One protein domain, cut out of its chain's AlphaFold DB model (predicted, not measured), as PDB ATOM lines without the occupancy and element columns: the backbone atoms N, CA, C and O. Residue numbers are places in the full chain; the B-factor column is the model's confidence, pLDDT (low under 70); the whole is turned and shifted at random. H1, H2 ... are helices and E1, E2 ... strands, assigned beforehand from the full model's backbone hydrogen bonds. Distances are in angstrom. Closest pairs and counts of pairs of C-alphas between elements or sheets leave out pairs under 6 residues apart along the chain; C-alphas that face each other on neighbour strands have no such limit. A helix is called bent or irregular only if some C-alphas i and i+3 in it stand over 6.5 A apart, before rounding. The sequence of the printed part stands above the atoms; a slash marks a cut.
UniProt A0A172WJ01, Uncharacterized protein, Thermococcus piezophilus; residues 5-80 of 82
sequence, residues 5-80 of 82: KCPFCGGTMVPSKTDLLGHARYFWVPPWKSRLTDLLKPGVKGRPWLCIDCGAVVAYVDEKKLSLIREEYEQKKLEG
ATOM      1  N   LYS A   5     229.526 283.254 165.163       97.69
ATOM      2  CA  LYS A   5     228.115 282.873 165.034       97.69
ATOM      3  C   LYS A   5     227.378 283.097 166.350       97.69
ATOM      4  O   LYS A   5     227.897 282.772 167.414       97.69
ATOM      5  N   CYS A   6     226.178 283.663 166.270       97.44
ATOM      6  CA  CYS A   6     225.322 283.877 167.426       97.44
ATOM      7  C   CYS A   6     224.812 282.528 167.950       97.44
ATOM      8  O   CYS A   6     224.182 281.797 167.186       97.44
ATOM      9  N   PRO A   7     225.018 282.205 169.238       96.88
ATOM     10  CA  PRO A   7     224.611 280.921 169.803       96.88
ATOM     11  C   PRO A   7     223.089 280.793 169.933       96.88
ATOM     12  O   PRO A   7     222.590 279.692 170.126       96.88
ATOM     13  N   PHE A   8     222.351 281.902 169.822       97.31
ATOM     14  CA  PHE A   8     220.897 281.920 169.971       97.31
ATOM     15  C   PHE A   8     220.141 281.861 168.639       97.31
ATOM     16  O   PHE A   8     219.050 281.308 168.596       97.31
ATOM     17  N   CYS A   9     220.689 282.432 167.559       97.94
ATOM     18  CA  CYS A   9     219.985 282.521 166.269       97.94
ATOM     19  C   CYS A   9     220.824 282.137 165.038       97.94
ATOM     20  O   CYS A   9     220.321 282.202 163.922       97.94
ATOM     21  N   GLY A  10     222.112 281.802 165.192       97.75
ATOM     22  CA  GLY A  10     223.013 281.516 164.064       97.75
ATOM     23  C   GLY A  10     223.457 282.743 163.246       97.75
ATOM     24  O   GLY A  10     224.220 282.595 162.286       97.75
ATOM     25  N   GLY A  11     223.022 283.947 163.630       97.94
ATOM     26  CA  GLY A  11     223.415 285.222 163.023       97.94
ATOM     27  C   GLY A  11     224.892 285.580 163.211       97.94
ATOM     28  O   GLY A  11     225.685 284.817 163.769       97.94
ATOM     29  N   THR A  12     225.276 286.760 162.748       98.31
ATOM     30  CA  THR A  12     226.637 287.289 162.809       98.31
ATOM     31  C   THR A  12     226.827 288.116 164.069       98.31
ATOM     32  O   THR A  12     226.026 288.987 164.405       98.31
ATOM     33  N   MET A  13     227.921 287.853 164.775       98.12
ATOM     34  CA  MET A  13     228.356 288.626 165.924       98.12
ATOM     35  C   MET A  13     229.628 289.397 165.612       98.12
ATOM     36  O   MET A  13     230.555 288.859 165.000       98.12
ATOM     37  N   VAL A  14     229.690 290.626 166.117       96.81
ATOM     38  CA  VAL A  14     230.865 291.499 166.045       96.81
ATOM     39  C   VAL A  14     231.360 291.845 167.451       96.81
ATOM     40  O   VAL A  14     230.545 292.031 168.362       96.81
ATOM     41  N   PRO A  15     232.683 291.920 167.667       94.94
ATOM     42  CA  PRO A  15     233.229 292.212 168.981       94.94
ATOM     43  C   PRO A  15     233.085 293.695 169.326       94.94
ATOM     44  O   PRO A  15     233.317 294.570 168.492       94.94
ATOM     45  N   SER A  16     232.818 293.994 170.595       92.62
ATOM     46  CA  SER A  16     232.959 295.353 171.124       92.62
ATOM     47  C   SER A  16     234.406 295.830 170.994       92.62
ATOM     48  O   SER A  16     235.345 295.055 171.191       92.62
ATOM     49  N   LYS A  17     234.624 297.121 170.718       89.31
ATOM     50  CA  LYS A  17     235.969 297.724 170.682       89.31
ATOM     51  C   LYS A  17     236.673 297.671 172.046       89.31
ATOM     52  O   LYS A  17     237.893 297.571 172.090       89.31
ATOM     53  N   THR A  18     235.902 297.714 173.129       84.44
ATOM     54  CA  THR A  18     236.383 297.675 174.516       84.44
ATOM     55  C   THR A  18     235.722 296.532 175.286       84.44
ATOM     56  O   THR A  18     234.570 296.179 175.025       84.44
ATOM     57  N   ASP A  19     236.442 295.947 176.237       80.00
ATOM     58  CA  ASP A  19     235.933 294.951 177.185       80.00
ATOM     59  C   ASP A  19     235.327 295.591 178.451       80.00
ATOM     60  O   ASP A  19     234.837 294.883 179.331       80.00
ATOM     61  N   LEU A  20     235.341 296.928 178.537       79.38
ATOM     62  CA  LEU A  20     234.790 297.701 179.647       79.38
ATOM     63  C   LEU A  20     234.201 299.043 179.188       79.38
ATOM     64  O   LEU A  20     234.795 299.756 178.377       79.38
ATOM     65  N   LEU A  21     233.055 299.411 179.759       78.12
ATOM     66  CA  LEU A  21     232.518 300.771 179.720       78.12
ATOM     67  C   LEU A  21     231.804 301.048 181.050       78.12
ATOM     68  O   LEU A  21     230.854 300.352 181.408       78.12
ATOM     69  N   GLY A  22     232.291 302.032 181.811       78.94
ATOM     70  CA  GLY A  22     231.793 302.318 183.159       78.94
ATOM     71  C   GLY A  22     231.897 301.105 184.093       78.94
ATOM     72  O   GLY A  22     232.974 300.531 184.269       78.94
ATOM     73  N   HIS A  23     230.765 300.708 184.681       73.81
ATOM     74  CA  HIS A  23     230.668 299.578 185.614       73.81
ATOM     75  C   HIS A  23     230.371 298.226 184.942       73.81
ATOM     76  O   HIS A  23     230.398 297.198 185.618       73.81
ATOM     77  N   ALA A  24     230.118 298.188 183.629       75.56
ATOM     78  CA  ALA A  24     229.841 296.940 182.924       75.56
ATOM     79  C   ALA A  24     231.143 296.155 182.696       75.56
ATOM     80  O   ALA A  24     231.930 296.466 181.800       75.56
ATOM     81  N   ARG A  25     231.373 295.134 183.530       82.56
ATOM     82  CA  ARG A  25     232.474 294.173 183.393       82.56
ATOM     83  C   ARG A  25     231.889 292.775 183.292       82.56
ATOM     84  O   ARG A  25     231.260 292.306 184.234       82.56
ATOM     85  N   TYR A  26     232.133 292.102 182.177       87.56
ATOM     86  CA  TYR A  26     231.786 290.696 182.036       87.56
ATOM     87  C   TYR A  26     232.967 289.868 182.520       87.56
ATOM     88  O   TYR A  26     234.065 289.951 181.965       87.56
ATOM     89  N   PHE A  27     232.765 289.100 183.580       90.94
ATOM     90  CA  PHE A  27     233.798 288.249 184.142       90.94
ATOM     91  C   PHE A  27     233.196 286.947 184.648       90.94
ATOM     92  O   PHE A  27     232.005 286.859 184.936       90.94
ATOM     93  N   TRP A  28     234.055 285.949 184.766       92.38
ATOM     94  CA  TRP A  28     233.741 284.679 185.391       92.38
ATOM     95  C   TRP A  28     234.826 284.342 186.408       92.38
ATOM     96  O   TRP A  28     236.011 284.569 186.149       92.38
ATOM     97  N   VAL A  29     234.424 283.834 187.569       92.50
ATOM     98  CA  VAL A  29     235.340 283.396 188.624       92.50
ATOM     99  C   VAL A  29     235.221 281.880 188.736       92.50
ATOM    100  O   VAL A  29     234.109 281.391 188.950       92.50
ATOM    101  N   PRO A  30     236.321 281.129 188.572       91.75
ATOM    102  CA  PRO A  30     236.288 279.689 188.745       91.75
ATOM    103  C   PRO A  30     235.972 279.340 190.206       91.75
ATOM    104  O   PRO A  30     236.542 279.953 191.111       91.75
ATOM    105  N   PRO A  31     235.126 278.330 190.468       91.00
ATOM    106  CA  PRO A  31     234.884 277.828 191.821       91.00
ATOM    107  C   PRO A  31     236.043 276.970 192.373       91.00
ATOM    108  O   PRO A  31     235.898 276.325 193.406       91.00
ATOM    109  N   TRP A  32     237.202 276.957 191.706       91.25
ATOM    110  CA  TRP A  32     238.429 276.275 192.124       91.25
ATOM    111  C   TRP A  32     239.634 277.215 192.029       91.25
ATOM    112  O   TRP A  32     239.592 278.263 191.383       91.25
ATOM    113  N   LYS A  33     240.754 276.812 192.639       88.25
ATOM    114  CA  LYS A  33     242.032 277.514 192.483       88.25
ATOM    115  C   LYS A  33     242.516 277.383 191.037       88.25
ATOM    116  O   LYS A  33     242.973 276.316 190.639       88.25
ATOM    117  N   SER A  34     242.414 278.465 190.274       89.75
ATOM    118  CA  SER A  34     242.842 278.518 188.874       89.75
ATOM    119  C   SER A  34     244.217 279.155 188.720       89.75
ATOM    120  O   SER A  34     244.611 280.017 189.505       89.75
ATOM    121  N   ARG A  35     244.933 278.785 187.655       89.31
ATOM    122  CA  ARG A  35     246.179 279.443 187.233       89.31
ATOM    123  C   ARG A  35     245.928 280.844 186.661       89.31
ATOM    124  O   ARG A  35     246.868 281.617 186.497       89.31
ATOM    125  N   LEU A  36     244.676 281.174 186.329       87.31
ATOM    126  CA  LEU A  36     244.291 282.444 185.705       87.31
ATOM    127  C   LEU A  36     243.821 283.515 186.691       87.31
ATOM    128  O   LEU A  36     243.703 284.680 186.297       87.31
ATOM    129  N   THR A  37     243.534 283.136 187.936       84.69
ATOM    130  CA  THR A  37     242.969 284.032 188.947       84.69
ATOM    131  C   THR A  37     243.796 284.013 190.221       84.69
ATOM    132  O   THR A  37     244.159 282.950 190.719       84.69
ATOM    133  N   ASP A  38     244.053 285.192 190.769       82.19
ATOM    134  CA  ASP A  38     244.754 285.403 192.033       82.19
ATOM    135  C   ASP A  38     244.153 286.623 192.758       82.19
ATOM    136  O   ASP A  38     243.147 287.186 192.318       82.19
ATOM    137  N   LEU A  39     244.759 287.048 193.871       72.12
ATOM    138  CA  LEU A  39     244.275 288.186 194.661       72.12
ATOM    139  C   LEU A  39     244.218 289.504 193.854       72.12
ATOM    140  O   LEU A  39     243.395 290.369 194.140       72.12
ATOM    141  N   LEU A  40     245.075 289.657 192.841       73.75
ATOM    142  CA  LEU A  40     245.153 290.834 191.967       73.75
ATOM    143  C   LEU A  40     244.329 290.663 190.679       73.75
ATOM    144  O   LEU A  40     243.993 291.645 190.013       73.75
ATOM    145  N   LYS A  41     243.984 289.423 190.319       79.50
ATOM    146  CA  LYS A  41     243.182 289.038 189.153       79.50
ATOM    147  C   LYS A  41     241.970 288.232 189.622       79.50
ATOM    148  O   LYS A  41     241.957 287.010 189.473       79.50
ATOM    149  N   PRO A  42     240.923 288.896 190.140       78.81
ATOM    150  CA  PRO A  42     239.820 288.209 190.807       78.81
ATOM    151  C   PRO A  42     238.931 287.391 189.861       78.81
ATOM    152  O   PRO A  42     238.061 286.665 190.324       78.81
ATOM    153  N   GLY A  43     239.108 287.503 188.540       88.81
ATOM    154  CA  GLY A  43     238.296 286.773 187.577       88.81
ATOM    155  C   GLY A  43     238.825 286.839 186.150       88.81
ATOM    156  O   GLY A  43     239.678 287.657 185.791       88.81
ATOM    157  N   VAL A  44     238.266 285.974 185.315       91.31
ATOM    158  CA  VAL A  44     238.551 285.884 183.889       91.31
ATOM    159  C   VAL A  44     237.581 286.785 183.133       91.31
ATOM    160  O   VAL A  44     236.380 286.537 183.106       91.31
ATOM    161  N   LYS A  45     238.101 287.851 182.518       90.88
ATOM    162  CA  LYS A  45     237.289 288.787 181.727       90.88
ATOM    163  C   LYS A  45     236.819 288.168 180.412       90.88
ATOM    164  O   LYS A  45     237.616 287.553 179.698       90.88
ATOM    165  N   GLY A  46     235.557 288.414 180.077       92.31
ATOM    166  CA  GLY A  46     234.981 288.174 178.762       92.31
ATOM    167  C   GLY A  46     234.859 289.473 177.965       92.31
ATOM    168  O   GLY A  46     234.533 290.524 178.514       92.31
ATOM    169  N   ARG A  47     235.102 289.404 176.656       92.75
ATOM    170  CA  ARG A  47     234.841 290.503 175.723       92.75
ATOM    171  C   ARG A  47     233.390 290.413 175.244       92.75
ATOM    172  O   ARG A  47     233.011 289.331 174.804       92.75
ATOM    173  N   PRO A  48     232.590 291.491 175.282       94.38
ATOM    174  CA  PRO A  48     231.230 291.491 174.745       94.38
ATOM    175  C   PRO A  48     231.214 291.422 173.222       94.38
ATOM    176  O   PRO A  48     232.021 292.074 172.554       94.38
ATOM    177  N   TRP A  49     230.259 290.677 172.682       95.69
ATOM    178  CA  TRP A  49     229.953 290.592 171.261       95.69
ATOM    179  C   TRP A  49     228.471 290.875 171.060       95.69
ATOM    180  O   TRP A  49     227.643 290.338 171.793       95.69
ATOM    181  N   LEU A  50     228.149 291.690 170.061       96.44
ATOM    182  CA  LEU A  50     226.779 292.006 169.668       96.44
ATOM    183  C   LEU A  50     226.412 291.176 168.441       96.44
ATOM    184  O   LEU A  50     227.124 291.230 167.437       96.44
ATOM    185  N   CYS A  51     225.304 290.440 168.505       98.12
ATOM    186  CA  CYS A  51     224.673 289.899 167.310       98.12
ATOM    187  C   CYS A  51     223.900 291.008 166.596       98.12
ATOM    188  O   CYS A  51     222.960 291.565 167.159       98.12
ATOM    189  N   ILE A  52     224.283 291.305 165.355       97.75
ATOM    190  CA  ILE A  52     223.647 292.369 164.566       97.75
ATOM    191  C   ILE A  52     222.288 291.951 163.986       97.75
ATOM    192  O   ILE A  52     221.524 292.813 163.573       97.75
ATOM    193  N   ASP A  53     221.974 290.652 163.998       98.06
ATOM    194  CA  ASP A  53     220.716 290.117 163.467       98.06
ATOM    195  C   ASP A  53     219.605 290.025 164.528       98.06
ATOM    196  O   ASP A  53     218.447 290.284 164.220       98.06
ATOM    197  N   CYS A  54     219.928 289.654 165.779       98.06
ATOM    198  CA  CYS A  54     218.925 289.477 166.846       98.06
ATOM    199  C   CYS A  54     219.127 290.357 168.091       98.06
ATOM    200  O   CYS A  54     218.344 290.267 169.034       98.06
ATOM    201  N   GLY A  55     220.179 291.179 168.136       97.69
ATOM    202  CA  GLY A  55     220.439 292.107 169.241       97.69
ATOM    203  C   GLY A  55     221.035 291.484 170.510       97.69
ATOM    204  O   GLY A  55     221.307 292.206 171.467       97.69
ATOM    205  N   ALA A  56     221.280 290.169 170.547       97.50
ATOM    206  CA  ALA A  56     221.883 289.518 171.708       97.50
ATOM    207  C   ALA A  56     223.311 290.027 171.979       97.50
ATOM    208  O   ALA A  56     224.140 290.087 171.067       97.50
ATOM    209  N   VAL A  57     223.619 290.314 173.248       94.88
ATOM    210  CA  VAL A  57     224.970 290.650 173.715       94.88
ATOM    211  C   VAL A  57     225.512 289.496 174.553       94.88
ATOM    212  O   VAL A  57     224.947 289.163 175.590       94.88
ATOM    213  N   VAL A  58     226.612 288.883 174.109       94.69
ATOM    214  CA  VAL A  58     227.234 287.731 174.783       94.69
ATOM    215  C   VAL A  58     228.706 288.007 175.022       94.69
ATOM    216  O   VAL A  58     229.415 288.445 174.118       94.69
ATOM    217  N   ALA A  59     229.182 287.743 176.235       94.31
ATOM    218  CA  ALA A  59     230.593 287.863 176.556       94.31
ATOM    219  C   ALA A  59     231.333 286.545 176.309       94.31
ATOM    220  O   ALA A  59     230.921 285.496 176.797       94.31
ATOM    221  N   TYR A  60     232.453 286.616 175.592       93.56
ATOM    222  CA  TYR A  60     233.318 285.473 175.312       93.56
ATOM    223  C   TYR A  60     234.684 285.661 175.955       93.56
ATOM    224  O   TYR A  60     235.298 286.724 175.848       93.56
ATOM    225  N   VAL A  61     235.170 284.610 176.605       93.25
ATOM    226  CA  VAL A  61     236.543 284.531 177.103       93.25
ATOM    227  C   VAL A  61     237.489 284.251 175.932       93.25
ATOM    228  O   VAL A  61     237.136 283.533 174.998       93.25
ATOM    229  N   ASP A  62     238.688 284.833 175.986       90.62
ATOM    230  CA  ASP A  62     239.769 284.563 175.033       90.62
ATOM    231  C   ASP A  62     240.083 283.060 174.935       90.62
ATOM    232  O   ASP A  62     240.103 282.357 175.946       90.62
ATOM    233  N   GLU A  63     240.365 282.567 173.728       91.81
ATOM    234  CA  GLU A  63     240.519 281.131 173.468       91.81
ATOM    235  C   GLU A  63     241.678 280.496 174.240       91.81
ATOM    236  O   GLU A  63     241.540 279.367 174.713       91.81
ATOM    237  N   LYS A  64     242.783 281.223 174.465       92.88
ATOM    238  CA  LYS A  64     243.905 280.704 175.264       92.88
ATOM    239  C   LYS A  64     243.484 280.506 176.716       92.88
ATOM    240  O   LYS A  64     243.782 279.478 177.317       92.88
ATOM    241  N   LYS A  65     242.751 281.474 177.274       93.94
ATOM    242  CA  LYS A  65     242.207 281.372 178.637       93.94
ATOM    243  C   LYS A  65     241.160 280.265 178.731       93.94
ATOM    244  O   LYS A  65     241.185 279.499 179.686       93.94
ATOM    245  N   LEU A  66     240.278 280.152 177.738       95.19
ATOM    246  CA  LEU A  66     239.256 279.108 177.691       95.19
ATOM    247  C   LEU A  66     239.872 277.703 177.640       95.19
ATOM    248  O   LEU A  66     239.386 276.810 178.328       95.19
ATOM    249  N   SER A  67     240.953 277.516 176.876       95.94
ATOM    250  CA  SER A  67     241.691 276.248 176.831       95.94
ATOM    251  C   SER A  67     242.249 275.873 178.204       95.94
ATOM    252  O   SER A  67     242.020 274.764 178.675       95.94
ATOM    253  N   LEU A  68     242.894 276.823 178.892       95.19
ATOM    254  CA  LEU A  68     243.440 276.601 180.236       95.19
ATOM    255  C   LEU A  68     242.350 276.270 181.265       95.19
ATOM    256  O   LEU A  68     242.555 275.395 182.103       95.19
ATOM    257  N   ILE A  69     241.192 276.937 181.192       95.25
ATOM    258  CA  ILE A  69     240.033 276.641 182.052       95.25
ATOM    259  C   ILE A  69     239.512 275.230 181.785       95.25
ATOM    260  O   ILE A  69     239.193 274.513 182.729       95.25
ATOM    261  N   ARG A  70     239.427 274.823 180.512       96.56
ATOM    262  CA  ARG A  70     238.975 273.479 180.137       96.56
ATOM    263  C   ARG A  70     239.914 272.408 180.686       96.56
ATOM    264  O   ARG A  70     239.434 271.451 181.275       96.56
ATOM    265  N   GLU A  71     241.225 272.587 180.545       96.94
ATOM    266  CA  GLU A  71     242.217 271.673 181.129       96.94
ATOM    267  C   GLU A  71     242.058 271.543 182.647       96.94
ATOM    268  O   GLU A  71     242.035 270.434 183.172       96.94
ATOM    269  N   GLU A  72     241.925 272.671 183.352       95.50
ATOM    270  CA  GLU A  72     241.749 272.676 184.808       95.50
ATOM    271  C   GLU A  72     240.455 271.979 185.231       95.50
ATOM    272  O   GLU A  72     240.461 271.204 186.186       95.50
ATOM    273  N   TYR A  73     239.358 272.229 184.514       96.31
ATOM    274  CA  TYR A  73     238.075 271.583 184.768       96.31
ATOM    275  C   TYR A  73     238.169 270.060 184.614       96.31
ATOM    276  O   TYR A  73     237.756 269.331 185.514       96.31
ATOM    277  N   GLU A  74     238.760 269.573 183.519       97.38
ATOM    278  CA  GLU A  74     238.911 268.130 183.293       97.38
ATOM    279  C   GLU A  74     239.825 267.480 184.343       97.38
ATOM    280  O   GLU A  74     239.511 266.403 184.842       97.38
ATOM    281  N   GLN A  75     240.909 268.147 184.756       96.38
ATOM    282  CA  GLN A  75     241.753 267.665 185.857       96.38
ATOM    283  C   GLN A  75     240.969 267.555 187.168       96.38
ATOM    284  O   GLN A  75     241.003 266.518 187.826       96.38
ATOM    285  N   LYS A  76     240.214 268.596 187.533       94.12
ATOM    286  CA  LYS A  76     239.423 268.618 188.773       94.12
ATOM    287  C   LYS A  76     238.326 267.560 188.794       94.12
ATOM    288  O   LYS A  76     238.085 266.958 189.839       94.12
ATOM    289  N   LYS A  77     237.702 267.314 187.643       95.62
ATOM    290  CA  LYS A  77     236.725 266.242 187.449       95.62
ATOM    291  C   LYS A  77     237.356 264.857 187.635       95.62
ATOM    292  O   LYS A  77     236.780 264.012 188.311       95.62
ATOM    293  N   LEU A  78     238.551 264.622 187.084       96.19
ATOM    294  CA  LEU A  78     239.286 263.359 187.277       96.19
ATOM    295  C   LEU A  78     239.703 263.136 188.740       96.19
ATOM    296  O   LEU A  78     239.695 262.006 189.216       96.19
ATOM    297  N   GLU A  79     240.026 264.211 189.460       95.31
ATOM    298  CA  GLU A  79     240.330 264.200 190.898       95.31
ATOM    299  C   GLU A  79     239.079 264.023 191.785       95.31
ATOM    300  O   GLU A  79     239.205 263.970 193.008       95.31
ATOM    301  N   GLY A  80     237.869 263.982 191.208       92.81
ATOM    302  CA  GLY A  80     236.603 263.913 191.950       92.81
ATOM    303  C   GLY A  80     236.310 265.161 192.790       92.81
ATOM    304  O   GLY A  80     235.536 265.104 193.742       92.81
TER     305      GLY A  80
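AT A GLANCE: This is residues 5 to 80 of the 82 residues of an uncharacterized protein of Thermococcus piezophilus (UniProt A0A172WJ01). A small sheet of three antiparallel strands is continued at one end by a single helix, H1, which only grazes it, and the two together make the longest axis. A long stretch with no named element, residues 16 to 43, makes a wide loop between the first two strands, and part-way along it residues 27 to 28 are tied by a short pairing to residues 44 to 45 of E2. The printed part has 76 residues, with three named strands and one named helix in the order E1, E2, E3, H1; the class is mixed, helices and strands, though under half of the residues are in named elements. The sheet's order is E1, E2, E3. The whole is loose, with a radius of gyration of the C-alphas of 14.5 A and spans of 42 by 29 by 17 A.

HOW THE PARTS SIT: The inner strand of the sheet is E2, residues 44 to 51; its edge strands are E1, residues 12 to 15, and E3, residues 57 to 61. They form a meander, each strand the antiparallel neighbour of the one before. E1 and E2 are a hairpin with 137 degrees between their directions; N 14 and O 50 are within hydrogen-bond range at 2.9 A, and N 50 and O 14 at 3.0 A. E2 and E3 are a hairpin at 143 degrees, with N 47 and O 60 within range at 2.8 A and N 60 and O 47 at 2.9 A. Residues 27 to 28 pair antiparallel with residues 44 to 45 of E2, and residues 20 to 21 pair antiparallel with residues 24 to 25. H1, residues 63 to 78, is on the sheet but only grazes it, with its residues 65 to 69. The closest C-alphas of E2 and H1 are those of Val 44 and Lys 65, 7.8 A apart. In H1 every O i to N i+4 pair is within hydrogen-bond range.

IN THESE COORDINATES: E2, the longest strand with 8 residues, measures 22.0 A from C-alpha 44 at (238.551, 285.884, 183.889) to C-alpha 51. E3 measures 13.5 A and E1 10.3 A; E1 begins at C-alpha 12, (226.637, 287.289, 162.809). H1 measures 22.5 A and ends at C-alpha 78, (239.286, 263.359, 187.277). It is not bent.

THE WHOLE: The two C-alphas farthest apart are those of Asp 53 and Glu 79, 42.5 A. The link from E1 to E2, 28 residues, is long; the links from E2 to E3 and from E3 to H1 are tight, with 5 residues and 1 residue. The printed part has no cut. Its mean pLDDT is 91.5, and no printed residue is under 70.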